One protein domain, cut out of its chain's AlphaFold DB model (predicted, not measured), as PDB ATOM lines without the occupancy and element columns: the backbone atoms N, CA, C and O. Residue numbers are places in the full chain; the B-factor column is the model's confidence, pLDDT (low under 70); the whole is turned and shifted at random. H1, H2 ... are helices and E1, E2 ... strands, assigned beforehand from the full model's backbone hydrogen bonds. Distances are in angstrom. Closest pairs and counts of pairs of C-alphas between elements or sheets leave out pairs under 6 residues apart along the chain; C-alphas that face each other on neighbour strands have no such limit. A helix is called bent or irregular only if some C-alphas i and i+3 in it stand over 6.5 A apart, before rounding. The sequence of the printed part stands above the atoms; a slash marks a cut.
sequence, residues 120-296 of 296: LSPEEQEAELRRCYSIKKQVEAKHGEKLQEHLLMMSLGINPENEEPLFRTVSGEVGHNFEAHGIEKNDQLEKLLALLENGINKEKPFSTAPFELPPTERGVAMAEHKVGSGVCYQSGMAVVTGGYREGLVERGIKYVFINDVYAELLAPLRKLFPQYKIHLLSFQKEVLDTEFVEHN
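This is residues 120 to 296 of the 296 residues of an uncharacterized protein of Parcubacteria group bacterium GW2011_GWA2_40_23 (UniProt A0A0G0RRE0). A small twisted sheet of four strands forms the core, with helices H3 and H6 over one face and H7 over the other, three layers in all. The long first helix, H1, is bent: its arm H1a packs on H6 and its arm H1b turns off past the beginning of H6, while H4 lies far from H1a among long loops. The printed part has 177 residues with seven named helices and four named strands, in the order H1 H2 E1 H3 H4 E2 H5 E3 H6 E4 H7, a mixed class. The sheet is mixed, in the order E1 E2 E3 E4. The whole is compact, with a radius of gyration of the C-alphas of 15.9 A and spans of 48 by 40 by 31 A.

By its hydrogen bonds H1, residues 122 to 155, was assigned as one helix, but it is bent, with C-alphas 142 and 145 9.4 A apart. H1a, residues 122 to 142, begins with C-alpha 122 at (212.739, 206.082, 334.108) and is 30.2 A long; H1b, residues 145 to 155, is 17.3 A. Then come H2, 172 to 175, E1, 179 to 183, 13.8 A, H3, 188 to 198, 15.4 A, H4, 218 to 225, E2, 238 to 241, H5, 248 to 251, E3, 255 to 258, H6, 260 to 272, 18.6 A, E4, 277 to 280, and H7, 281 to 294, 20.5 A, ending with C-alpha 294 at (175.109, 209.364, 337.805). H1b, H6 and H7 are irregular: C-alphas 145 and 148 are 7.3 A apart, 261 and 264 8.3 A, 282 and 285 7.5 A.

E1 and E2 are antiparallel, with N 181 and O 240 2.8 A apart; so are E2 and E3, with N 239 and O 257 at 2.8 A. E3 and E4 are parallel, with N 258 and O 279 at 2.8 A; E3, H6, E4 form a strand-helix-strand unit, two parallel strands joined through a helix, its crossover right-handed. H6 is over E4 at a height over the sheet of 7.7 A. H3, on the same face, is over E2 at 10.1 A. H7, on the opposite face, is at 10.2 A. H5 only grazes the sheet. H1a touches H6, opposite ways at a shallow tilt of 4 degrees, closest at the C-alphas of Glu 128 and Pro 268, 5.5 A. H7 touches H2 with residues 288 to 292 alone, closest at the C-alphas of Asp 289 and Val 174, 6.4 A. H4 touches no helix. Every O i to N i+4 pair is within hydrogen-bond range in H1a and H3, against 6 of 7 in H1b, 2 of 4 in H4, 8 of 10 in H7 and 4 of 9 in H6, where 7 of 10 O i to N i+3 pairs are; H2 and H5 are too short for O i to N i+4 pairs.

The C-alphas farthest apart, of Glu 123 and Thr 216, are 50.8 A apart. The printed part has no cut. The links H1 to H2, H3 to H4 and H4 to E2 are long. The mean pLDDT of the printed part is 90.0, and residues 219 to 229 are under 70.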
ATOM      1  N   LEU A 120     206.291 209.026 331.631       84.44
ATOM      2  CA  LEU A 120     207.512 209.525 332.268       84.44
ATOM      3  C   LEU A 120     208.692 208.601 331.943       84.44
ATOM      4  O   LEU A 120     208.558 207.373 332.012       84.44
ATOM      5  N   SER A 121     209.846 209.181 331.628       90.44
ATOM      6  CA  SER A 121     211.094 208.428 331.507       90.44
ATOM      7  C   SER A 121     211.473 207.774 332.848       90.44
ATOM      8  O   SER A 121     211.041 208.245 333.903       90.44
ATOM      9  N   PRO A 122     212.307 206.717 332.860       92.44
ATOM     10  CA  PRO A 122     212.739 206.082 334.108       92.44
ATOM     11  C   PRO A 122     213.372 207.057 335.112       92.44
ATOM     12  O   PRO A 122     213.152 206.938 336.315       92.44
ATOM     13  N   GLU A 123     214.116 208.054 334.625       93.75
ATOM     14  CA  GLU A 123     214.735 209.087 335.463       93.75
ATOM     15  C   GLU A 123     213.689 210.014 336.100       93.75
ATOM     16  O   GLU A 123     213.782 210.336 337.286       93.75
ATOM     17  N   GLU A 124     212.662 210.407 335.341       92.44
ATOM     18  CA  GLU A 124     211.554 211.224 335.844       92.44
ATOM     19  C   GLU A 124     210.681 210.449 336.836       92.44
ATOM     20  O   GLU A 124     210.286 211.001 337.864       92.44
ATOM     21  N   GLN A 125     210.429 209.161 336.580       92.56
ATOM     22  CA  GLN A 125     209.727 208.286 337.521       92.56
ATOM     23  C   GLN A 125     210.488 208.188 338.847       92.56
ATOM     24  O   GLN A 125     209.908 208.383 339.914       92.56
ATOM     25  N   GLU A 126     211.802 207.951 338.802       95.00
ATOM     26  CA  GLU A 126     212.628 207.895 340.011       95.00
ATOM     27  C   GLU A 126     212.663 209.253 340.741       95.00
ATOM     28  O   GLU A 126     212.671 209.303 341.974       95.00
ATOM     29  N   ALA A 127     212.664 210.367 340.004       95.00
ATOM     30  CA  ALA A 127     212.614 211.708 340.579       95.00
ATOM     31  C   ALA A 127     211.290 211.982 341.314       95.00
ATOM     32  O   ALA A 127     211.318 212.443 342.458       95.00
ATOM     33  N   GLU A 128     210.143 211.661 340.709       94.50
ATOM     34  CA  GLU A 128     208.837 211.840 341.356       94.50
ATOM     35  C   GLU A 128     208.648 210.853 342.524       94.50
ATOM     36  O   GLU A 128     208.132 211.240 343.574       94.50
ATOM     37  N   LEU A 129     209.172 209.622 342.436       96.44
ATOM     38  CA  LEU A 129     209.211 208.694 343.575       96.44
ATOM     39  C   LEU A 129     210.026 209.271 344.738       96.44
ATOM     40  O   LEU A 129     209.547 209.318 345.874       96.44
ATOM     41  N   ARG A 130     211.239 209.776 344.470       97.00
ATOM     42  CA  ARG A 130     212.063 210.463 345.482       97.00
ATOM     43  C   ARG A 130     211.330 211.652 346.098       97.00
ATOM     44  O   ARG A 130     211.446 211.881 347.305       97.00
ATOM     45  N   ARG A 131     210.556 212.388 345.296       96.44
ATOM     46  CA  ARG A 131     209.729 213.497 345.773       96.44
ATOM     47  C   ARG A 131     208.648 213.021 346.744       96.44
ATOM     48  O   ARG A 131     208.550 213.603 347.822       96.44
ATOM     49  N   CYS A 132     207.924 211.941 346.436       96.81
ATOM     50  CA  CYS A 132     206.947 211.336 347.351       96.81
ATOM     51  C   CYS A 132     207.570 210.987 348.715       96.81
ATOM     52  O   CYS A 132     207.045 211.379 349.760       96.81
ATOM     53  N   TYR A 133     208.725 210.313 348.725       98.00
ATOM     54  CA  TYR A 133     209.422 209.969 349.972       98.00
ATOM     55  C   TYR A 133     209.897 211.204 350.752       98.00
ATOM     56  O   TYR A 133     209.831 211.223 351.984       98.00
ATOM     57  N   SER A 134     210.356 212.246 350.053       97.00
ATOM     58  CA  SER A 134     210.755 213.507 350.685       97.00
ATOM     59  C   SER A 134     209.564 214.199 351.354       97.00
ATOM     60  O   SER A 134     209.677 214.601 352.511       97.00
ATOM     61  N   ILE A 135     208.410 214.259 350.679       95.69
ATOM     62  CA  ILE A 135     207.166 214.821 351.231       95.69
ATOM     63  C   ILE A 135     206.742 214.054 352.483       95.69
ATOM     64  O   ILE A 135     206.533 214.669 353.526       95.69
ATOM     65  N   LYS A 136     206.693 212.713 352.427       96.38
ATOM     66  CA  LYS A 136     206.375 211.882 353.601       96.38
ATOM     67  C   LYS A 136     207.255 212.252 354.794       96.38
ATOM     68  O   LYS A 136     206.739 212.508 355.878       96.38
ATOM     69  N   LYS A 137     208.572 212.329 354.584       96.94
ATOM     70  CA  LYS A 137     209.532 212.660 355.643       96.94
ATOM     71  C   LYS A 137     209.323 214.070 356.202       96.94
ATOM     72  O   LYS A 137     209.471 214.271 357.404       96.94
ATOM     73  N   GLN A 138     209.007 215.046 355.352       96.44
ATOM     74  CA  GLN A 138     208.733 216.421 355.778       96.44
ATOM     75  C   GLN A 138     207.462 216.505 356.625       96.44
ATOM     76  O   GLN A 138     207.478 217.140 357.677       96.44
ATOM     77  N   VAL A 139     206.395 215.820 356.211       93.81
ATOM     78  CA  VAL A 139     205.141 215.735 356.969       93.81
ATOM     79  C   VAL A 139     205.370 215.051 358.320       93.81
ATOM     80  O   VAL A 139     204.991 215.594 359.356       93.81
ATOM     81  N   GLU A 140     206.070 213.915 358.344       94.75
ATOM     82  CA  GLU A 140     206.425 213.219 359.590       94.75
ATOM     83  C   GLU A 140     207.261 214.097 360.526       94.75
ATOM     84  O   GLU A 140     207.003 214.139 361.726       94.75
ATOM     85  N   ALA A 141     208.224 214.853 359.992       95.06
ATOM     86  CA  ALA A 141     209.029 215.779 360.784       95.06
ATOM     87  C   ALA A 141     208.214 216.975 361.310       95.06
ATOM     88  O   ALA A 141     208.450 217.427 362.428       95.06
ATOM     89  N   LYS A 142     207.268 217.488 360.515       94.44
ATOM     90  CA  LYS A 142     206.419 218.631 360.869       94.44
ATOM     91  C   LYS A 142     205.416 218.282 361.968       94.44
ATOM     92  O   LYS A 142     205.238 219.065 362.893       94.44
ATOM     93  N   HIS A 143     204.757 217.132 361.849       92.19
ATOM     94  CA  HIS A 143     203.677 216.733 362.754       92.19
ATOM     95  C   HIS A 143     204.169 215.885 363.935       92.19
ATOM     96  O   HIS A 143     203.536 215.882 364.993       92.19
ATOM     97  N   GLY A 144     205.307 215.201 363.786       93.56
ATOM     98  CA  GLY A 144     205.931 214.413 364.844       93.56
ATOM     99  C   GLY A 144     204.958 213.417 365.476       93.56
ATOM    100  O   GLY A 144     204.244 212.691 364.787       93.56
ATOM    101  N   GLU A 145     204.901 213.417 366.807       93.31
ATOM    102  CA  GLU A 145     204.048 212.516 367.594       93.31
ATOM    103  C   GLU A 145     202.543 212.749 367.380       93.31
ATOM    104  O   GLU A 145     201.747 211.840 367.604       93.31
ATOM    105  N   LYS A 146     202.142 213.933 366.897       95.12
ATOM    106  CA  LYS A 146     200.734 214.279 366.654       95.12
ATOM    107  C   LYS A 146     200.210 213.813 365.302       95.12
ATOM    108  O   LYS A 146     199.022 213.952 365.027       95.12
ATOM    109  N   LEU A 147     201.067 213.263 364.441       94.56
ATOM    110  CA  LEU A 147     200.681 212.888 363.083       94.56
ATOM    111  C   LEU A 147     199.441 211.983 363.059       94.56
ATOM    112  O   LEU A 147     198.515 212.243 362.299       94.56
ATOM    113  N   GLN A 148     199.383 210.964 363.920       93.94
ATOM    114  CA  GLN A 148     198.254 210.032 363.931       93.94
ATOM    115  C   GLN A 148     196.936 210.697 364.358       93.94
ATOM    116  O   GLN A 148     195.880 210.376 363.815       93.94
ATOM    117  N   GLU A 149     196.997 211.633 365.304       94.31
ATOM    118  CA  GLU A 149     195.849 212.436 365.730       94.31
ATOM    119  C   GLU A 149     195.386 213.360 364.601       94.31
ATOM    120  O   GLU A 149     194.198 213.398 364.287       94.31
ATOM    121  N   HIS A 150     196.322 214.021 363.915       95.31
ATOM    122  CA  HIS A 150     196.004 214.896 362.788       95.31
ATOM    123  C   HIS A 150     195.349 214.119 361.639       95.31
ATOM    124  O   HIS A 150     194.346 214.571 361.094       95.31
ATOM    125  N   LEU A 151     195.862 212.930 361.299       95.56
ATOM    126  CA  LEU A 151     195.262 212.070 360.275       95.56
ATOM    127  C   LEU A 151     193.844 211.634 360.654       95.56
ATOM    128  O   LEU A 151     192.960 211.628 359.796       95.56
ATOM    129  N   LEU A 152     193.617 211.300 361.929       94.94
ATOM    130  CA  LEU A 152     192.293 210.954 362.439       94.94
ATOM    131  C   LEU A 152     191.330 212.143 362.358       94.94
ATOM    132  O   LEU A 152     190.245 211.994 361.806       94.94
ATOM    133  N   MET A 153     191.713 213.317 362.861       92.88
ATOM    134  CA  MET A 153     190.867 214.516 362.813       92.88
ATOM    135  C   MET A 153     190.503 214.886 361.376       92.88
ATOM    136  O   MET A 153     189.330 215.098 361.071       92.88
ATOM    137  N   MET A 154     191.484 214.839 360.476       91.62
ATOM    138  CA  MET A 154     191.264 215.074 359.054       91.62
ATOM    139  C   MET A 154     190.300 214.058 358.444       91.62
ATOM    140  O   MET A 154     189.414 214.446 357.692       91.62
ATOM    141  N   SER A 155     190.379 212.779 358.823       93.44
ATOM    142  CA  SER A 155     189.419 211.767 358.357       93.44
ATOM    143  C   SER A 155     187.977 212.020 358.811       93.44
ATOM    144  O   SER A 155     187.031 211.611 358.145       93.44
ATOM    145  N   LEU A 156     187.799 212.749 359.915       91.69
ATOM    146  CA  LEU A 156     186.495 213.160 360.432       91.69
ATOM    147  C   LEU A 156     186.014 214.496 359.844       91.69
ATOM    148  O   LEU A 156     184.957 214.985 360.238       91.69
ATOM    149  N   GLY A 157     186.776 215.098 358.926       87.94
ATOM    150  CA  GLY A 157     186.486 216.422 358.382       87.94
ATOM    151  C   GLY A 157     186.719 217.550 359.386       87.94
ATOM    152  O   GLY A 157     186.070 218.588 359.284       87.94
ATOM    153  N   ILE A 158     187.611 217.359 360.362       89.12
ATOM    154  CA  ILE A 158     187.924 218.320 361.427       89.12
ATOM    155  C   ILE A 158     189.345 218.853 361.228       89.12
ATOM    156  O   ILE A 158     190.278 218.091 360.975       89.12
ATOM    157  N   ASN A 159     189.528 220.165 361.372       84.38
ATOM    158  CA  ASN A 159     190.844 220.786 361.291       84.38
ATOM    159  C   ASN A 159     191.669 220.479 362.562       84.38
ATOM    160  O   ASN A 159     191.232 220.814 363.665       84.38
ATOM    161  N   PRO A 160     192.873 219.892 362.440       85.50
ATOM    162  CA  PRO A 160     193.676 219.497 363.594       85.50
ATOM    163  C   PRO A 160     194.276 220.662 364.392       85.50
ATOM    164  O   PRO A 160     194.707 220.468 365.523       85.50
ATOM    165  N   GLU A 161     194.317 221.871 363.831       86.75
ATOM    166  CA  GLU A 161     194.919 223.036 364.490       86.75
ATOM    167  C   GLU A 161     193.929 223.791 365.388       86.75
ATOM    168  O   GLU A 161     194.343 224.471 366.328       86.75
ATOM    169  N   ASN A 162     192.629 223.723 365.085       88.00
ATOM    170  CA  ASN A 162     191.602 224.499 365.790       88.00
ATOM    171  C   ASN A 162     190.311 223.728 366.114       88.00
ATOM    172  O   ASN A 162     189.399 224.332 366.664       88.00
ATOM    173  N   GLU A 163     190.234 222.436 365.782       88.69
ATOM    174  CA  GLU A 163     189.097 221.539 366.055       88.69
ATOM    175  C   GLU A 163     187.769 221.942 365.385       88.69
ATOM    176  O   GLU A 163     186.725 221.341 365.644       88.69
ATOM    177  N   GLU A 164     187.790 222.921 364.481       84.94
ATOM    178  CA  GLU A 164     186.601 223.351 363.749       84.94
ATOM    179  C   GLU A 164     186.314 222.413 362.562       84.94
ATOM    180  O   GLU A 164     187.249 221.873 361.951       84.94
ATOM    181  N   PRO A 165     185.037 222.237 362.171       84.50
ATOM    182  CA  PRO A 165     184.687 221.520 360.951       84.50
ATOM    183  C   PRO A 165     185.372 222.140 359.724       84.50
ATOM    184  O   PRO A 165     185.204 223.327 359.438       84.50
ATOM    185  N   LEU A 166     186.119 221.322 358.985       82.25
ATOM    186  CA  LEU A 166     186.868 221.713 357.792       82.25
ATOM    187  C   LEU A 166     186.106 221.379 356.506       82.25
ATOM    188  O   LEU A 166     185.972 222.231 355.633       82.25
ATOM    189  N   PHE A 167     185.573 220.161 356.395       83.56
ATOM    190  CA  PHE A 167     184.799 219.717 355.234       83.56
ATOM    191  C   PHE A 167     183.735 218.693 355.629       83.56
ATOM    192  O   PHE A 167     183.735 218.147 356.732       83.56
ATOM    193  N   ARG A 168     182.784 218.450 354.725       86.50
ATOM    194  CA  ARG A 168     181.715 217.472 354.948       86.50
ATOM    195  C   ARG A 168     182.181 216.092 354.518       86.50
ATOM    196  O   ARG A 168     182.666 215.919 353.407       86.50
ATOM    197  N   THR A 169     181.968 215.101 355.370       90.38
ATOM    198  CA  THR A 169     182.229 213.708 355.020       90.38
ATOM    199  C   THR A 169     181.076 213.118 354.208       90.38
ATOM    200  O   THR A 169     179.946 213.624 354.226       90.38
ATOM    201  N   VAL A 170     181.370 212.061 353.448       92.62
ATOM    202  CA  VAL A 170     180.345 211.319 352.704       92.62
ATOM    203  C   VAL A 170     179.322 210.730 353.681       92.62
ATOM    204  O   VAL A 170     179.664 210.347 354.800       92.62
ATOM    205  N   SER A 171     178.048 210.693 353.290       92.81
ATOM    206  CA  SER A 171     177.018 210.090 354.138       92.81
ATOM    207  C   SER A 171     177.119 208.565 354.106       92.81
ATOM    208  O   SER A 171     177.599 207.979 353.138       92.81
ATOM    209  N   GLY A 172     176.582 207.908 355.134       92.62
ATOM    210  CA  GLY A 172     176.440 206.452 355.136       92.62
ATOM    211  C   GLY A 172     175.596 205.917 353.980       92.62
ATOM    212  O   GLY A 172     175.930 204.878 353.432       92.62
ATOM    213  N   GLU A 173     174.553 206.649 353.573       92.88
ATOM    214  CA  GLU A 173     173.679 206.303 352.438       92.88
ATOM    215  C   GLU A 173     174.424 206.269 351.095       92.88
ATOM    216  O   GLU A 173     174.117 205.459 350.227       92.88
ATOM    217  N   VAL A 174     175.443 207.106 350.922       93.81
ATOM    218  CA  VAL A 174     176.265 207.082 349.710       93.81
ATOM    219  C   VAL A 174     177.417 206.096 349.885       93.81
ATOM    220  O   VAL A 174     177.565 205.168 349.086       93.81
ATOM    221  N   GLY A 175     178.186 206.239 350.968       95.25
ATOM    222  CA  GLY A 175     179.420 205.493 351.210       95.25
ATOM    223  C   GLY A 175     179.246 203.978 351.316       95.25
ATOM    224  O   GLY A 175     180.189 203.253 350.998       95.25
ATOM    225  N   HIS A 176     178.054 203.474 351.667       95.19
ATOM    226  CA  HIS A 176     177.833 202.027 351.757       95.19
ATOM    227  C   HIS A 176     177.905 201.327 350.390       95.19
ATOM    228  O   HIS A 176     178.059 200.110 350.319       95.19
ATOM    229  N   ASN A 177     177.779 202.089 349.297       95.75
ATOM    230  CA  ASN A 177     177.832 201.578 347.929       95.75
ATOM    231  C   ASN A 177     179.255 201.520 347.361       95.75
ATOM    232  O   ASN A 177     179.424 201.092 346.222       95.75
ATOM    233  N   PHE A 178     180.266 201.951 348.118       96.81
ATOM    234  CA  PHE A 178     181.652 201.994 347.670       96.81
ATOM    235  C   PHE A 178     182.496 201.074 348.541       96.81
ATOM    236  O   PHE A 178     182.630 201.288 349.745       96.81
ATOM    237  N   GLU A 179     183.075 200.039 347.940       96.12
ATOM    238  CA  GLU A 179     184.018 199.179 348.643       96.12
ATOM    239  C   GLU A 179     185.393 199.856 348.701       96.12
ATOM    240  O   GLU A 179     185.898 200.360 347.693       96.12
ATOM    241  N   ALA A 180     185.995 199.895 349.889       96.81
ATOM    242  CA  ALA A 180     187.182 200.689 350.160       96.81
ATOM    243  C   ALA A 180     188.207 199.974 351.052       96.81
ATOM    244  O   ALA A 180     187.903 199.027 351.786       96.81
ATOM    245  N   HIS A 181     189.445 200.462 350.997       96.06
ATOM    246  CA  HIS A 181     190.557 200.011 351.823       96.06
ATOM    247  C   HIS A 181     191.404 201.194 352.306       96.06
ATOM    248  O   HIS A 181     191.866 202.014 351.514       96.06
ATOM    249  N   GLY A 182     191.632 201.244 353.618       96.00
ATOM    250  CA  GLY A 182     192.451 202.255 354.281       96.00
ATOM    251  C   GLY A 182     193.928 201.885 354.365       96.00
ATOM    252  O   GLY A 182     194.277 200.821 354.878       96.00
ATOM    253  N   ILE A 183     194.809 202.793 353.948       95.75
ATOM    254  CA  ILE A 183     196.266 202.660 354.058       95.75
ATOM    255  C   ILE A 183     196.743 203.330 355.357       95.75
ATOM    256  O   ILE A 183     197.269 204.439 355.362       95.75
ATOM    257  N   GLU A 184     196.522 202.655 356.486       88.62
ATOM    258  CA  GLU A 184     196.734 203.215 357.839       88.62
ATOM    259  C   GLU A 184     197.866 202.563 358.652       88.62
ATOM    260  O   GLU A 184     198.345 203.127 359.633       88.62
ATOM    261  N   LYS A 185     198.351 201.383 358.261       81.62
ATOM    262  CA  LYS A 185     199.376 200.641 359.025       81.62
ATOM    263  C   LYS A 185     200.740 200.807 358.378       81.62
ATOM    264  O   LYS A 185     200.769 200.754 357.156       81.62
ATOM    265  N   ASN A 186     201.806 200.882 359.193       82.81
ATOM    266  CA  ASN A 186     203.257 200.879 358.886       82.81
ATOM    267  C   ASN A 186     203.649 200.842 357.403       82.81
ATOM    268  O   ASN A 186     203.168 199.983 356.667       82.81
ATOM    269  N   ASP A 187     204.603 201.676 356.994       90.88
ATOM    270  CA  ASP A 187     205.062 201.741 355.596       90.88
ATOM    271  C   ASP A 187     203.907 202.137 354.653       90.88
ATOM    272  O   ASP A 187     203.642 201.510 353.625       90.88
ATOM    273  N   GLN A 188     203.125 203.143 355.075       95.88
ATOM    274  CA  GLN A 188     201.887 203.548 354.403       95.88
ATOM    275  C   GLN A 188     202.140 204.000 352.954       95.88
ATOM    276  O   GLN A 188     201.410 203.591 352.054       95.88
ATOM    277  N   LEU A 189     203.193 204.787 352.706       97.44
ATOM    278  CA  LEU A 189     203.519 205.242 351.351       97.44
ATOM    279  C   LEU A 189     203.977 204.077 350.479       97.44
ATOM    280  O   LEU A 189     203.524 203.937 349.353       97.44
ATOM    281  N   GLU A 190     204.843 203.222 351.006       97.06
ATOM    282  CA  GLU A 190     205.381 202.055 350.317       97.06
ATOM    283  C   GLU A 190     204.250 201.111 349.891       97.06
ATOM    284  O   GLU A 190     204.222 200.639 348.755       97.06
ATOM    285  N   LYS A 191     203.272 200.887 350.777       95.69
ATOM    286  CA  LYS A 191     202.068 200.107 350.472       95.69
ATOM    287  C   LYS A 191     201.194 200.770 349.423       95.69
ATOM    288  O   LYS A 191     200.728 200.072 348.528       95.69
ATOM    289  N   LEU A 192     200.972 202.082 349.525       97.69
ATOM    290  CA  LEU A 192     200.209 202.822 348.524       97.69
ATOM    291  C   LEU A 192     200.880 202.707 347.150       97.69
ATOM    292  O   LEU A 192     200.233 202.291 346.199       97.69
ATOM    293  N   LEU A 193     202.179 202.996 347.054       97.62
ATOM    294  CA  LEU A 193     202.935 202.917 345.803       97.62
ATOM    295  C   LEU A 193     202.901 201.503 345.214       97.62
ATOM    296  O   LEU A 193     202.563 201.343 344.045       97.62
ATOM    297  N   ALA A 194     203.162 200.475 346.028       95.62
ATOM    298  CA  ALA A 194     203.112 199.086 345.577       95.62
ATOM    299  C   ALA A 194     201.718 198.690 345.071       95.62
ATOM    300  O   ALA A 194     201.608 197.939 344.101       95.62
ATOM    301  N   LEU A 195     200.663 199.187 345.721       95.88
ATOM    302  CA  LEU A 195     199.279 198.931 345.345       95.88
ATOM    303  C   LEU A 195     198.897 199.638 344.036       95.88
ATOM    304  O   LEU A 195     198.234 199.034 343.198       95.88
ATOM    305  N   LEU A 196     199.326 200.885 343.835       96.12
ATOM    306  CA  LEU A 196     199.060 201.625 342.598       96.12
ATOM    307  C   LEU A 196     199.857 201.059 341.413       96.12
ATOM    308  O   LEU A 196     199.328 200.976 340.305       96.12
ATOM    309  N   GLU A 197     201.092 200.622 341.650       95.00
ATOM    310  CA  GLU A 197     201.962 200.037 340.626       95.00
ATOM    311  C   GLU A 197     201.495 198.642 340.189       95.00
ATOM    312  O   GLU A 197     201.410 198.362 338.996       95.00
ATOM    313  N   ASN A 198     201.164 197.769 341.145       94.50
ATOM    314  CA  ASN A 198     200.909 196.350 340.868       94.50
ATOM    315  C   ASN A 198     199.420 195.971 340.879       94.50
ATOM    316  O   ASN A 198     199.065 194.854 340.495       94.50
ATOM    317  N   GLY A 199     198.545 196.867 341.339       93.81
ATOM    318  CA  GLY A 199     197.142 196.566 341.601       93.81
ATOM    319  C   GLY A 199     196.938 195.630 342.800       93.81
ATOM    320  O   GLY A 199     197.856 195.301 343.557       93.81
ATOM    321  N   ILE A 200     195.692 195.188 342.988       93.69
ATOM    322  CA  ILE A 200     195.318 194.269 344.071       93.69
ATOM    323  C   ILE A 200     195.627 192.827 343.655       93.69
ATOM    324  O   ILE A 200     195.069 192.304 342.688       93.69
ATOM    325  N   ASN A 201     196.482 192.151 344.426       90.56
ATOM    326  CA  ASN A 201     196.751 190.729 344.236       90.56
ATOM    327  C   ASN A 201     195.596 189.877 344.795       90.56
ATOM    328  O   ASN A 201     195.496 189.681 346.005       90.56
ATOM    329  N   LYS A 202     194.782 189.316 343.894       89.06
ATOM    330  CA  LYS A 202     193.613 188.471 344.202       89.06
ATOM    331  C   LYS A 202     193.949 187.141 344.893       89.06
ATOM    332  O   LYS A 202     193.065 186.517 345.468       89.06
ATOM    333  N   GLU A 203     195.203 186.692 344.840       89.38
ATOM    334  CA  GLU A 203     195.652 185.452 345.490       89.38
ATOM    335  C   GLU A 203     195.996 185.654 346.971       89.38
ATOM    336  O   GLU A 203     196.180 184.685 347.710       89.38
ATOM    337  N   LYS A 204     196.107 186.910 347.422       86.81
ATOM    338  CA  LYS A 204     196.423 187.253 348.808       86.81
ATOM    339  C   LYS A 204     195.195 187.844 349.497       86.81
ATOM    340  O   LYS A 204     194.424 188.556 348.860       86.81
ATOM    341  N   PRO A 205     195.020 187.606 350.809       86.25
ATOM    342  CA  PRO A 205     193.974 188.278 351.565       86.25
ATOM    343  C   PRO A 205     194.114 189.799 351.449       86.25
ATOM    344  O   PRO A 205     195.158 190.356 351.791       86.25
ATOM    345  N   PHE A 206     193.050 190.456 350.996       90.31
ATOM    346  CA  PHE A 206     192.935 191.905 350.939       90.31
ATOM    347  C   PHE A 206     191.627 192.293 351.625       90.31
ATOM    348  O   PHE A 206     190.550 191.911 351.179       90.31
ATOM    349  N   SER A 207     191.728 192.955 352.776       90.06
ATOM    350  CA  SER A 207     190.558 193.302 353.581       90.06
ATOM    351  C   SER A 207     189.923 194.579 353.069       90.06
ATOM    352  O   SER A 207     190.583 195.611 353.013       90.06
ATOM    353  N   THR A 208     188.637 194.524 352.780       93.06
ATOM    354  CA  THR A 208     187.839 195.657 352.328       93.06
ATOM    355  C   THR A 208     186.653 195.868 353.261       93.06
ATOM    356  O   THR A 208     186.227 194.963 353.985       93.06
ATOM    357  N   ALA A 209     186.137 197.087 353.269       94.31
ATOM    358  CA  ALA A 209     184.921 197.451 353.978       94.31
ATOM    359  C   ALA A 209     184.204 198.567 353.208       94.31
ATOM    360  O   ALA A 209     184.835 199.224 352.375       94.31
ATOM    361  N   PRO A 210     182.912 198.810 353.474       95.38
ATOM    362  CA  PRO A 210     182.224 199.963 352.920       95.38
ATOM    363  C   PRO A 210     182.946 201.257 353.295       95.38
ATOM    364  O   PRO A 210     183.523 201.365 354.383       95.38
ATOM    365  N   PHE A 211     182.925 202.236 352.396       95.75
ATOM    366  CA  PHE A 211     183.608 203.505 352.605       95.75
ATOM    367  C   PHE A 211     183.061 204.226 353.845       95.75
ATOM    368  O   PHE A 211     183.834 204.687 354.682       95.75
ATOM    369  N   GLU A 212     181.735 204.253 353.987       94.94
ATOM    370  CA  GLU A 212     181.000 204.740 355.157       94.94
ATOM    371  C   GLU A 212     179.689 203.946 355.296       94.94
ATOM    372  O   GLU A 212     179.214 203.363 354.326       94.94
ATOM    373  N   LEU A 213     179.099 203.901 356.489       91.81
ATOM    374  CA  LEU A 213     177.828 203.231 356.760       91.81
ATOM    375  C   LEU A 213     176.884 204.131 357.556       91.81
ATOM    376  O   LEU A 213     177.335 204.916 358.401       91.81
ATOM    377  N   PRO A 214     175.558 203.986 357.371       88.56
ATOM    378  CA  PRO A 214     174.588 204.619 358.248       88.56
ATOM    379  C   PRO A 214     174.860 204.240 359.715       88.56
ATOM    380  O   PRO A 214     175.204 203.087 359.998       88.56
ATOM    381  N   PRO A 215     174.671 205.156 360.686       82.94
ATOM    382  CA  PRO A 215     174.935 204.867 362.099       82.94
ATOM    383  C   PRO A 215     174.217 203.618 362.628       82.94
ATOM    384  O   PRO A 215     174.734 202.927 363.503       82.94
ATOM    385  N   THR A 216     173.042 203.308 362.076       81.44
ATOM    386  CA  THR A 216     172.227 202.132 362.411       81.44
ATOM    387  C   THR A 216     172.834 200.803 361.957       81.44
ATOM    388  O   THR A 216     172.472 199.765 362.502       81.44
ATOM    389  N   GLU A 217     173.753 200.815 360.991       79.69
ATOM    390  CA  GLU A 217     174.294 199.609 360.343       79.69
ATOM    391  C   GLU A 217     175.716 199.266 360.799       79.69
ATOM    392  O   GLU A 217     176.118 198.101 360.758       79.69
ATOM    393  N   ARG A 218     176.457 200.247 361.335       73.56
ATOM    394  CA  ARG A 218     177.844 200.062 361.803       73.56
ATOM    395  C   ARG A 218     177.994 198.899 362.793       73.56
ATOM    396  O   ARG A 218     178.963 198.151 362.720       73.56
ATOM    397  N   GLY A 219     177.021 198.710 363.689       62.69
ATOM    398  CA  GLY A 219     177.040 197.645 364.700       62.69
ATOM    399  C   GLY A 219     176.996 196.222 364.133       62.69
ATOM    400  O   GLY A 219     177.654 195.333 364.668       62.69
ATOM    401  N   VAL A 220     176.250 196.013 363.044       63.69
ATOM    402  CA  VAL A 220     176.119 194.708 362.372       63.69
ATOM    403  C   VAL A 220     177.330 194.455 361.470       63.69
ATOM    404  O   VAL A 220     177.928 193.380 361.515       63.69
ATOM    405  N   ALA A 221     177.767 195.485 360.743       63.12
ATOM    406  CA  ALA A 221     178.881 195.415 359.800       63.12
ATOM    407  C   ALA A 221     180.244 195.095 360.444       63.12
ATOM    408  O   ALA A 221     181.111 194.508 359.792       63.12
ATOM    409  N   MET A 222     180.445 195.411 361.733       61.44
ATOM    410  CA  MET A 222     181.665 195.034 362.468       61.44
ATOM    411  C   MET A 222     181.945 193.524 362.420       61.44
ATOM    412  O   MET A 222     183.101 193.107 362.302       61.44
ATOM    413  N   ALA A 223     180.898 192.699 362.515       59.94
ATOM    414  CA  ALA A 223     181.029 191.245 362.522       59.94
ATOM    415  C   ALA A 223     181.336 190.678 361.125       59.94
ATOM    416  O   ALA A 223     182.073 189.699 361.008       59.94
ATOM    417  N   GLU A 224     180.802 191.305 360.076       61.41
ATOM    418  CA  GLU A 224     180.894 190.828 358.693       61.41
ATOM    419  C   GLU A 224     182.220 191.221 358.033       61.41
ATOM    420  O   GLU A 224     182.893 190.377 357.439       61.41
ATOM    421  N   HIS A 225     182.656 192.470 358.211       58.06
ATOM    422  CA  HIS A 225     183.861 192.990 357.554       58.06
ATOM    423  C   HIS A 225     185.144 192.797 358.369       58.06
ATOM    424  O   HIS A 225     186.238 193.063 357.873       58.06
ATOM    425  N   LYS A 226     185.046 192.319 359.619       59.91
ATOM    426  CA  LYS A 226     186.183 192.186 360.555       59.91
ATOM    427  C   LYS A 226     186.960 193.498 360.750       59.91
ATOM    428  O   LYS A 226     188.141 193.475 361.098       59.91
ATOM    429  N   VAL A 227     186.292 194.631 360.542       58.75
ATOM    430  CA  VAL A 227     186.813 195.968 360.820       58.75
ATOM    431  C   VAL A 227     186.115 196.493 362.066       58.75
ATOM    432  O   VAL A 227     184.890 196.446 362.149       58.75
ATOM    433  N   GLY A 228     186.882 196.983 363.044       58.12
ATOM    434  CA  GLY A 228     186.368 197.347 364.373       58.12
ATOM    435  C   GLY A 228     185.326 198.473 364.390       58.12
ATOM    436  O   GLY A 228     184.724 198.706 365.428       58.12
ATOM    437  N   SER A 229     185.111 199.165 363.269       63.97
ATOM    438  CA  SER A 229     184.091 200.204 363.068       63.97
ATOM    439  C   SER A 229     182.999 199.813 362.058       63.97
ATOM    440  O   SER A 229     182.043 200.565 361.884       63.97
ATOM    441  N   GLY A 230     183.141 198.670 361.371       73.25
ATOM    442  CA  GLY A 230     182.276 198.248 360.259       73.25
ATOM    443  C   GLY A 230     182.517 198.986 358.933       73.25
ATOM    444  O   GLY A 230     181.955 198.586 357.922       73.25
ATOM    445  N   VAL A 231     183.368 200.017 358.921       88.00
ATOM    446  CA  VAL A 231     183.700 200.853 357.752       88.00
ATOM    447  C   VAL A 231     185.202 200.858 357.503       88.00
ATOM    448  O   VAL A 231     185.977 200.513 358.394       88.00
ATOM    449  N   CYS A 232     185.634 201.256 356.309       90.56
ATOM    450  CA  CYS A 232     187.055 201.365 356.007       90.56
ATOM    451  C   CYS A 232     187.748 202.393 356.924       90.56
ATOM    452  O   CYS A 232     187.156 203.388 357.344       90.56
ATOM    453  N   TYR A 233     189.017 202.152 357.255       90.06
ATOM    454  CA  TYR A 233     189.796 203.108 358.034       90.06
ATOM    455  C   TYR A 233     190.226 204.286 357.161       90.06
ATOM    456  O   TYR A 233     190.955 204.111 356.190       90.06
ATOM    457  N   GLN A 234     189.818 205.494 357.534       92.31
ATOM    458  CA  GLN A 234     190.149 206.719 356.798       92.31
ATOM    459  C   GLN A 234     191.273 207.534 357.470       92.31
ATOM    460  O   GLN A 234     191.777 208.499 356.906       92.31
ATOM    461  N   SER A 235     191.721 207.117 358.659       92.50
ATOM    462  CA  SER A 235     192.740 207.780 359.491       92.50
ATOM    463  C   SER A 235     194.194 207.469 359.092       92.50
ATOM    464  O   SER A 235     195.107 207.583 359.911       92.50
ATOM    465  N   GLY A 236     194.410 207.003 357.862       94.88
ATOM    466  CA  GLY A 236     195.727 206.724 357.287       94.88
ATOM    467  C   GLY A 236     196.159 207.783 356.274       94.88
ATOM    468  O   GLY A 236     195.494 208.802 356.105       94.88
ATOM    469  N   MET A 237     197.255 207.524 355.559       97.06
ATOM    470  CA  MET A 237     197.749 208.381 354.475       97.06
ATOM    471  C   MET A 237     196.784 208.437 353.292       97.06
ATOM    472  O   MET A 237     196.683 209.473 352.638       97.06
ATOM    473  N   ALA A 238     196.105 207.330 352.994       98.06
ATOM    474  CA  ALA A 238     195.197 207.254 351.862       98.06
ATOM    475  C   ALA A 238     194.072 206.239 352.072       98.06
ATOM    476  O   ALA A 238     194.202 205.297 352.856       98.06
ATOM    477  N   VAL A 239     193.004 206.399 351.300       98.06
ATOM    478  CA  VAL A 239     191.921 205.430 351.126       98.06
ATOM    479  C   VAL A 239     191.805 205.130 349.640       98.06
ATOM    480  O   VAL A 239     191.763 206.047 348.825       98.06
ATOM    481  N   VAL A 240     191.750 203.856 349.269       97.94
ATOM    482  CA  VAL A 240     191.462 203.440 347.890       97.94
ATOM    483  C   VAL A 240     190.063 202.856 347.811       97.94
ATOM    484  O   VAL A 240     189.622 202.197 348.751       97.94
ATOM    485  N   THR A 241     189.364 203.073 346.702       97.50
ATOM    486  CA  THR A 241     188.008 202.543 346.515       97.50
ATOM    487  C   THR A 241     187.712 202.184 345.059       97.50
ATOM    488  O   THR A 241     188.349 202.696 344.130       97.50
ATOM    489  N   GLY A 242     186.792 201.234 344.879       96.31
ATOM    490  CA  GLY A 242     186.217 200.881 343.585       96.31
ATOM    491  C   GLY A 242     185.221 201.936 343.092       96.31
ATOM    492  O   GLY A 242     185.063 203.001 343.689       96.31
ATOM    493  N   GLY A 243     184.556 201.648 341.974       94.88
ATOM    494  CA  GLY A 243     183.392 202.418 341.536       94.88
ATOM    495  C   GLY A 243     182.124 202.108 342.331       94.88
ATOM    496  O   GLY A 243     182.090 201.234 343.200       94.88
ATOM    497  N   TYR A 244     181.056 202.827 342.008       95.19
ATOM    498  CA  TYR A 244     179.741 202.662 342.605       95.19
ATOM    499  C   TYR A 244     179.223 201.237 342.402       95.19
ATOM    500  O   TYR A 244     179.018 200.782 341.277       95.19
ATOM    501  N   ARG A 245     179.004 200.532 343.517       94.31
ATOM    502  CA  ARG A 245     178.609 199.113 343.572       94.31
ATOM    503  C   ARG A 245     179.561 198.181 342.819       94.31
ATOM    504  O   ARG A 245     179.179 197.077 342.426       94.31
ATOM    505  N   GLU A 246     180.808 198.602 342.645       92.62
ATOM    506  CA  GLU A 246     181.873 197.786 342.087       92.62
ATOM    507  C   GLU A 246     182.770 197.271 343.208       92.62
ATOM    508  O   GLU A 246     183.241 198.032 344.054       92.62
ATOM    509  N   GLY A 247     183.026 195.963 343.194       89.50
ATOM    510  CA  GLY A 247     183.961 195.354 344.129       89.50
ATOM    511  C   GLY A 247     185.395 195.800 343.842       89.50
ATOM    512  O   GLY A 247     185.877 195.698 342.707       89.50
ATOM    513  N   LEU A 248     186.076 196.306 344.866       93.00
ATOM    514  CA  LEU A 248     187.436 196.833 344.806       93.00
ATOM    515  C   LEU A 248     188.429 195.731 344.416       93.00
ATOM    516  O   LEU A 248     189.324 195.961 343.604       93.00
ATOM    517  N   VAL A 249     188.259 194.514 344.940       92.06
ATOM    518  CA  VAL A 249     189.127 193.378 344.593       92.06
ATOM    519  C   VAL A 249     188.869 192.926 343.154       92.06
ATOM    520  O   VAL A 249     189.807 192.615 342.422       92.06
ATOM    521  N   GLU A 250     187.614 192.903 342.712       90.06
ATOM    522  CA  GLU A 250     187.200 192.362 341.419       90.06
ATOM    523  C   GLU A 250     187.536 193.300 340.259       90.06
ATOM    524  O   GLU A 250     188.100 192.837 339.256       90.06
ATOM    525  N   ARG A 251     187.177 194.583 340.402       92.56
ATOM    526  CA  ARG A 251     187.262 195.632 339.372       92.56
ATOM    527  C   ARG A 251     188.494 196.523 339.506       92.56
ATOM    528  O   ARG A 251     188.864 197.166 338.528       92.56
ATOM    529  N   GLY A 252     189.173 196.485 340.649       93.75
ATOM    530  CA  GLY A 252     190.363 197.283 340.911       93.75
ATOM    531  C   GLY A 252     190.044 198.668 341.467       93.75
ATOM    532  O   GLY A 252     188.911 198.988 341.821       93.75
ATOM    533  N   ILE A 253     191.089 199.483 341.574       96.50
ATOM    534  CA  ILE A 253     191.027 200.816 342.177       96.50
ATOM    535  C   ILE A 253     190.528 201.812 341.137       96.50
ATOM    536  O   ILE A 253     191.127 201.942 340.069       96.50
ATOM    537  N   LYS A 254     189.466 202.544 341.473       94.75
ATOM    538  CA  LYS A 254     188.970 203.666 340.672       94.75
ATOM    539  C   LYS A 254     189.435 204.994 341.253       94.75
ATOM    540  O   LYS A 254     190.026 205.798 340.529       94.75
ATOM    541  N   TYR A 255     189.219 205.183 342.557       97.00
ATOM    542  CA  TYR A 255     189.593 206.399 343.273       97.00
ATOM    543  C   TYR A 255     190.652 206.147 344.336       97.00
ATOM    544  O   TYR A 255     190.671 205.107 345.001       97.00
ATOM    545  N   VAL A 256     191.502 207.151 344.517       98.06
ATOM    546  CA  VAL A 256     192.486 207.236 345.593       98.06
ATOM    547  C   VAL A 256     192.279 208.568 346.298       98.06
ATOM    548  O   VAL A 256     192.453 209.619 345.691       98.06
ATOM    549  N   PHE A 257     191.930 208.535 347.575       98.00
ATOM    550  CA  PHE A 257     191.788 209.719 348.412       98.00
ATOM    551  C   PHE A 257     193.003 209.844 349.320       98.00
ATOM    552  O   PHE A 257     193.226 208.990 350.174       98.00
ATOM    553  N   ILE A 258     193.801 210.891 349.130       97.88
ATOM    554  CA  ILE A 258     194.975 211.200 349.948       97.88
ATOM    555  C   ILE A 258     194.541 212.076 351.116       97.88
ATOM    556  O   ILE A 258     193.915 213.111 350.912       97.88
ATOM    557  N   ASN A 259     194.887 211.689 352.339       97.06
ATOM    558  CA  ASN A 259     194.612 212.500 353.519       97.06
ATOM    559  C   ASN A 259     195.301 213.864 353.384       97.06
ATOM    560  O   ASN A 259     196.488 213.915 353.061       97.06
ATOM    561  N   ASP A 260     194.588 214.968 353.621       94.56
ATOM    562  CA  ASP A 260     195.097 216.301 353.286       94.56
ATOM    563  C   ASP A 260     196.313 216.729 354.124       94.56
ATOM    564  O   ASP A 260     197.038 217.638 353.722       94.56
ATOM    565  N   VAL A 261     196.626 216.034 355.229       93.31
ATOM    566  CA  VAL A 261     197.935 216.171 355.907       93.31
ATOM    567  C   VAL A 261     199.099 215.918 354.931       93.31
ATOM    568  O   VAL A 261     200.166 216.515 355.054       93.31
ATOM    569  N   TYR A 262     198.873 215.068 353.928       95.00
ATOM    570  CA  TYR A 262     199.788 214.745 352.838       95.00
ATOM    571  C   TYR A 262     199.363 215.365 351.496       95.00
ATOM    572  O   TYR A 262     199.682 214.803 350.449       95.00
ATOM    573  N   ALA A 263     198.671 216.511 351.481       90.31
ATOM    574  CA  ALA A 263     198.155 217.107 350.241       90.31
ATOM    575  C   ALA A 263     199.221 217.298 349.144       90.31
ATOM    576  O   ALA A 263     198.941 217.132 347.958       90.31
ATOM    577  N   GLU A 264     200.473 217.558 349.529       89.12
ATOM    578  CA  GLU A 264     201.596 217.694 348.595       89.12
ATOM    579  C   GLU A 264     201.928 216.404 347.817       89.12
ATOM    580  O   GLU A 264     202.567 216.482 346.766       89.12
ATOM    581  N   LEU A 265     201.477 215.223 348.272       92.50
ATOM    582  CA  LEU A 265     201.611 213.964 347.527       92.50
ATOM    583  C   LEU A 265     200.714 213.907 346.285       92.50
ATOM    584  O   LEU A 265     200.987 213.107 345.392       92.50
ATOM    585  N   LEU A 266     199.672 214.738 346.193       90.19
ATOM    586  CA  LEU A 266     198.694 214.667 345.108       90.19
ATOM    587  C   LEU A 266     199.350 214.812 343.727       90.19
ATOM    588  O   LEU A 266     199.169 213.963 342.856       90.19
ATOM    589  N   ALA A 267     200.155 215.860 343.542       87.12
ATOM    590  CA  ALA A 267     200.806 216.158 342.269       87.12
ATOM    591  C   ALA A 267     201.779 215.056 341.792       87.12
ATOM    592  O   ALA A 267     201.621 214.590 340.661       87.12
ATOM    593  N   PRO A 268     202.771 214.601 342.589       91.00
ATOM    594  CA  PRO A 268     203.672 213.540 342.143       91.00
ATOM    595  C   PRO A 268     202.947 212.203 341.932       91.00
ATOM    596  O   PRO A 268     203.251 211.502 340.970       91.00
ATOM    597  N   LEU A 269     201.948 211.863 342.759       93.50
ATOM    598  CA  LEU A 269     201.182 210.626 342.576       93.50
ATOM    599  C   LEU A 269     200.355 210.637 341.287       93.50
ATOM    600  O   LEU A 269     200.336 209.633 340.583       93.50
ATOM    601  N   ARG A 270     199.720 211.763 340.939       91.56
ATOM    602  CA  ARG A 270     198.972 211.902 339.678       91.56
ATOM    603  C   ARG A 270     199.862 211.775 338.447       91.56
ATOM    604  O   ARG A 270     199.440 211.196 337.453       91.56
ATOM    605  N   LYS A 271     201.098 212.273 338.516       88.44
ATOM    606  CA  LYS A 271     202.077 212.099 337.434       88.44
ATOM    607  C   LYS A 271     202.564 210.657 337.304       88.44
ATOM    608  O   LYS A 271     202.725 210.173 336.190       88.44
ATOM    609  N   LEU A 272     202.835 209.995 338.431       92.19
ATOM    610  CA  LEU A 272     203.344 208.621 338.458       92.19
ATOM    611  C   LEU A 272     202.283 207.596 338.065       92.19
ATOM    612  O   LEU A 272     202.579 206.644 337.349       92.19
ATOM    613  N   PHE A 273     201.055 207.795 338.534       93.19
ATOM    614  CA  PHE A 273     199.953 206.868 338.324       93.19
ATOM    615  C   PHE A 273     198.787 207.580 337.658       93.19
ATOM    616  O   PHE A 273     197.694 207.668 338.236       93.19
ATOM    617  N   PRO A 274     199.001 208.095 336.433       87.81
ATOM    618  CA  PRO A 274     198.008 208.896 335.775       87.81
ATOM    619  C   PRO A 274     196.743 208.103 335.571       87.81
ATOM    620  O   PRO A 274     195.742 208.763 335.495       87.81
ATOM    621  N   GLN A 275     196.725 206.765 335.508       87.06
ATOM    622  CA  GLN A 275     195.539 205.927 335.275       87.06
ATOM    623  C   GLN A 275     194.469 205.957 336.381       87.06
ATOM    624  O   GLN A 275     193.319 205.625 336.096       87.06
ATOM    625  N   TYR A 276     194.804 206.360 337.609       90.81
ATOM    626  CA  TYR A 276     193.832 206.440 338.706       90.81
ATOM    627  C   TYR A 276     193.277 207.853 338.857       90.81
ATOM    628  O   TYR A 276     193.927 208.833 338.497       90.81
ATOM    629  N   LYS A 277     192.076 207.964 339.430       92.62
ATOM    630  CA  LYS A 277     191.514 209.251 339.840       92.62
ATOM    631  C   LYS A 277     191.938 209.542 341.278       92.62
ATOM    632  O   LYS A 277     191.387 208.985 342.226       92.62
ATOM    633  N   ILE A 278     192.984 210.348 341.433       95.06
ATOM    634  CA  ILE A 278     193.568 210.663 342.743       95.06
ATOM    635  C   ILE A 278     193.040 212.022 343.195       95.06
ATOM    636  O   ILE A 278     193.160 212.992 342.454       95.06
ATOM    637  N   HIS A 279     192.485 212.104 344.399       94.25
ATOM    638  CA  HIS A 279     191.907 213.309 345.000       94.25
ATOM    639  C   HIS A 279     192.409 213.467 346.440       94.25
ATOM    640  O   HIS A 279     192.997 212.541 347.001       94.25
ATOM    641  N   LEU A 280     192.175 214.627 347.058       94.44
ATOM    642  CA  LEU A 280     192.304 214.739 348.513       94.44
ATOM    643  C   LEU A 280     191.072 214.139 349.196       94.44
ATOM    644  O   LEU A 280     189.986 214.106 348.616       94.44
ATOM    645  N   LEU A 281     191.241 213.683 350.434       94.69
ATOM    646  CA  LEU A 281     190.171 213.107 351.243       94.69
ATOM    647  C   LEU A 281     189.056 214.120 351.518       94.69
ATOM    648  O   LEU A 281     187.893 213.731 351.562       94.69
ATOM    649  N   SER A 282     189.383 215.411 351.600       91.25
ATOM    650  CA  SER A 282     188.392 216.490 351.676       91.25
ATOM    651  C   SER A 282     187.366 216.512 350.542       91.25
ATOM    652  O   SER A 282     186.263 217.002 350.763       91.25
ATOM    653  N   PHE A 283     187.680 215.930 349.379       90.75
ATOM    654  CA  PHE A 283     186.784 215.852 348.217       90.75
ATOM    655  C   PHE A 283     186.012 214.535 348.115       90.75
ATOM    656  O   PHE A 283     185.337 214.273 347.116       90.75
ATOM    657  N   GLN A 284     186.125 213.659 349.117       94.56
ATOM    658  CA  GLN A 284     185.470 212.352 349.089       94.56
ATOM    659  C   GLN A 284     183.961 212.461 348.867       94.56
ATOM    660  O   GLN A 284     183.381 211.648 348.153       94.56
ATOM    661  N   LYS A 285     183.314 213.466 349.464       91.62
ATOM    662  CA  LYS A 285     181.866 213.604 349.388       91.62
ATOM    663  C   LYS A 285     181.457 213.965 347.971       91.62
ATOM    664  O   LYS A 285     180.604 213.303 347.403       91.62
ATOM    665  N   GLU A 286     182.081 214.985 347.400       86.94
ATOM    666  CA  GLU A 286     181.784 215.486 346.065       86.94
ATOM    667  C   GLU A 286     181.982 214.393 345.015       86.94
ATOM    668  O   GLU A 286     181.111 214.181 344.171       86.94
ATOM    669  N   VAL A 287     183.096 213.661 345.096       90.31
ATOM    670  CA  VAL A 287     183.426 212.597 344.141       90.31
ATOM    671  C   VAL A 287     182.429 211.439 344.236       90.31
ATOM    672  O   VAL A 287     181.896 211.003 343.214       90.31
ATOM    673  N   LEU A 288     182.155 210.946 345.447       93.25
ATOM    674  CA  LEU A 288     181.302 209.771 345.637       93.25
ATOM    675  C   LEU A 288     179.811 210.087 345.449       93.25
ATOM    676  O   LEU A 288     179.094 209.278 344.862       93.25
ATOM    677  N   ASP A 289     179.345 211.266 345.877       89.94
ATOM    678  CA  ASP A 289     177.968 211.717 345.644       89.94
ATOM    679  C   ASP A 289     177.695 211.898 344.145       89.94
ATOM    680  O   ASP A 289     176.632 211.509 343.663       89.94
ATOM    681  N   THR A 290     178.652 212.456 343.393       86.88
ATOM    682  CA  THR A 290     178.501 212.637 341.940       86.88
ATOM    683  C   THR A 290     178.304 211.292 341.254       86.88
ATOM    684  O   THR A 290     177.337 211.113 340.515       86.88
ATOM    685  N   GLU A 291     179.160 210.308 341.546       88.44
ATOM    686  CA  GLU A 291     179.020 208.990 340.931       88.44
ATOM    687  C   GLU A 291     177.738 208.269 341.373       88.44
ATOM    688  O   GLU A 291     177.101 207.600 340.558       88.44
ATOM    689  N   PHE A 292     177.331 208.434 342.635       85.81
ATOM    690  CA  PHE A 292     176.062 207.913 343.139       85.81
ATOM    691  C   PHE A 292     174.870 208.454 342.339       85.81
ATOM    692  O   PHE A 292     173.995 207.677 341.957       85.81
ATOM    693  N   VAL A 293     174.841 209.759 342.057       81.62
ATOM    694  CA  VAL A 293     173.772 210.395 341.270       81.62
ATOM    695  C   VAL A 293     173.811 209.956 339.808       81.62
ATOM    696  O   VAL A 293     172.768 209.707 339.225       81.62
ATOM    697  N   GLU A 294     174.991 209.807 339.204       80.56
ATOM    698  CA  GLU A 294     175.109 209.364 337.805       80.56
ATOM    699  C   GLU A 294     174.542 207.954 337.555       80.56
ATOM    700  O   GLU A 294     174.220 207.611 336.415       80.56
ATOM    701  N   HIS A 295     174.422 207.134 338.604       80.44
ATOM    702  CA  HIS A 295     173.995 205.736 338.520       80.44
ATOM    703  C   HIS A 295     172.595 205.469 339.107       80.44
ATOM    704  O   HIS A 295     172.181 204.305 339.136       80.44
ATOM    705  N   ASN A 296     171.864 206.504 339.550       71.25
ATOM    706  CA  ASN A 296     170.483 206.411 340.056       71.25
ATOM    707  C   ASN A 296     169.532 207.346 339.301       71.25
ATOM    708  O   ASN A 296     168.409 206.887 338.992       71.25
TER     709      ASN A 296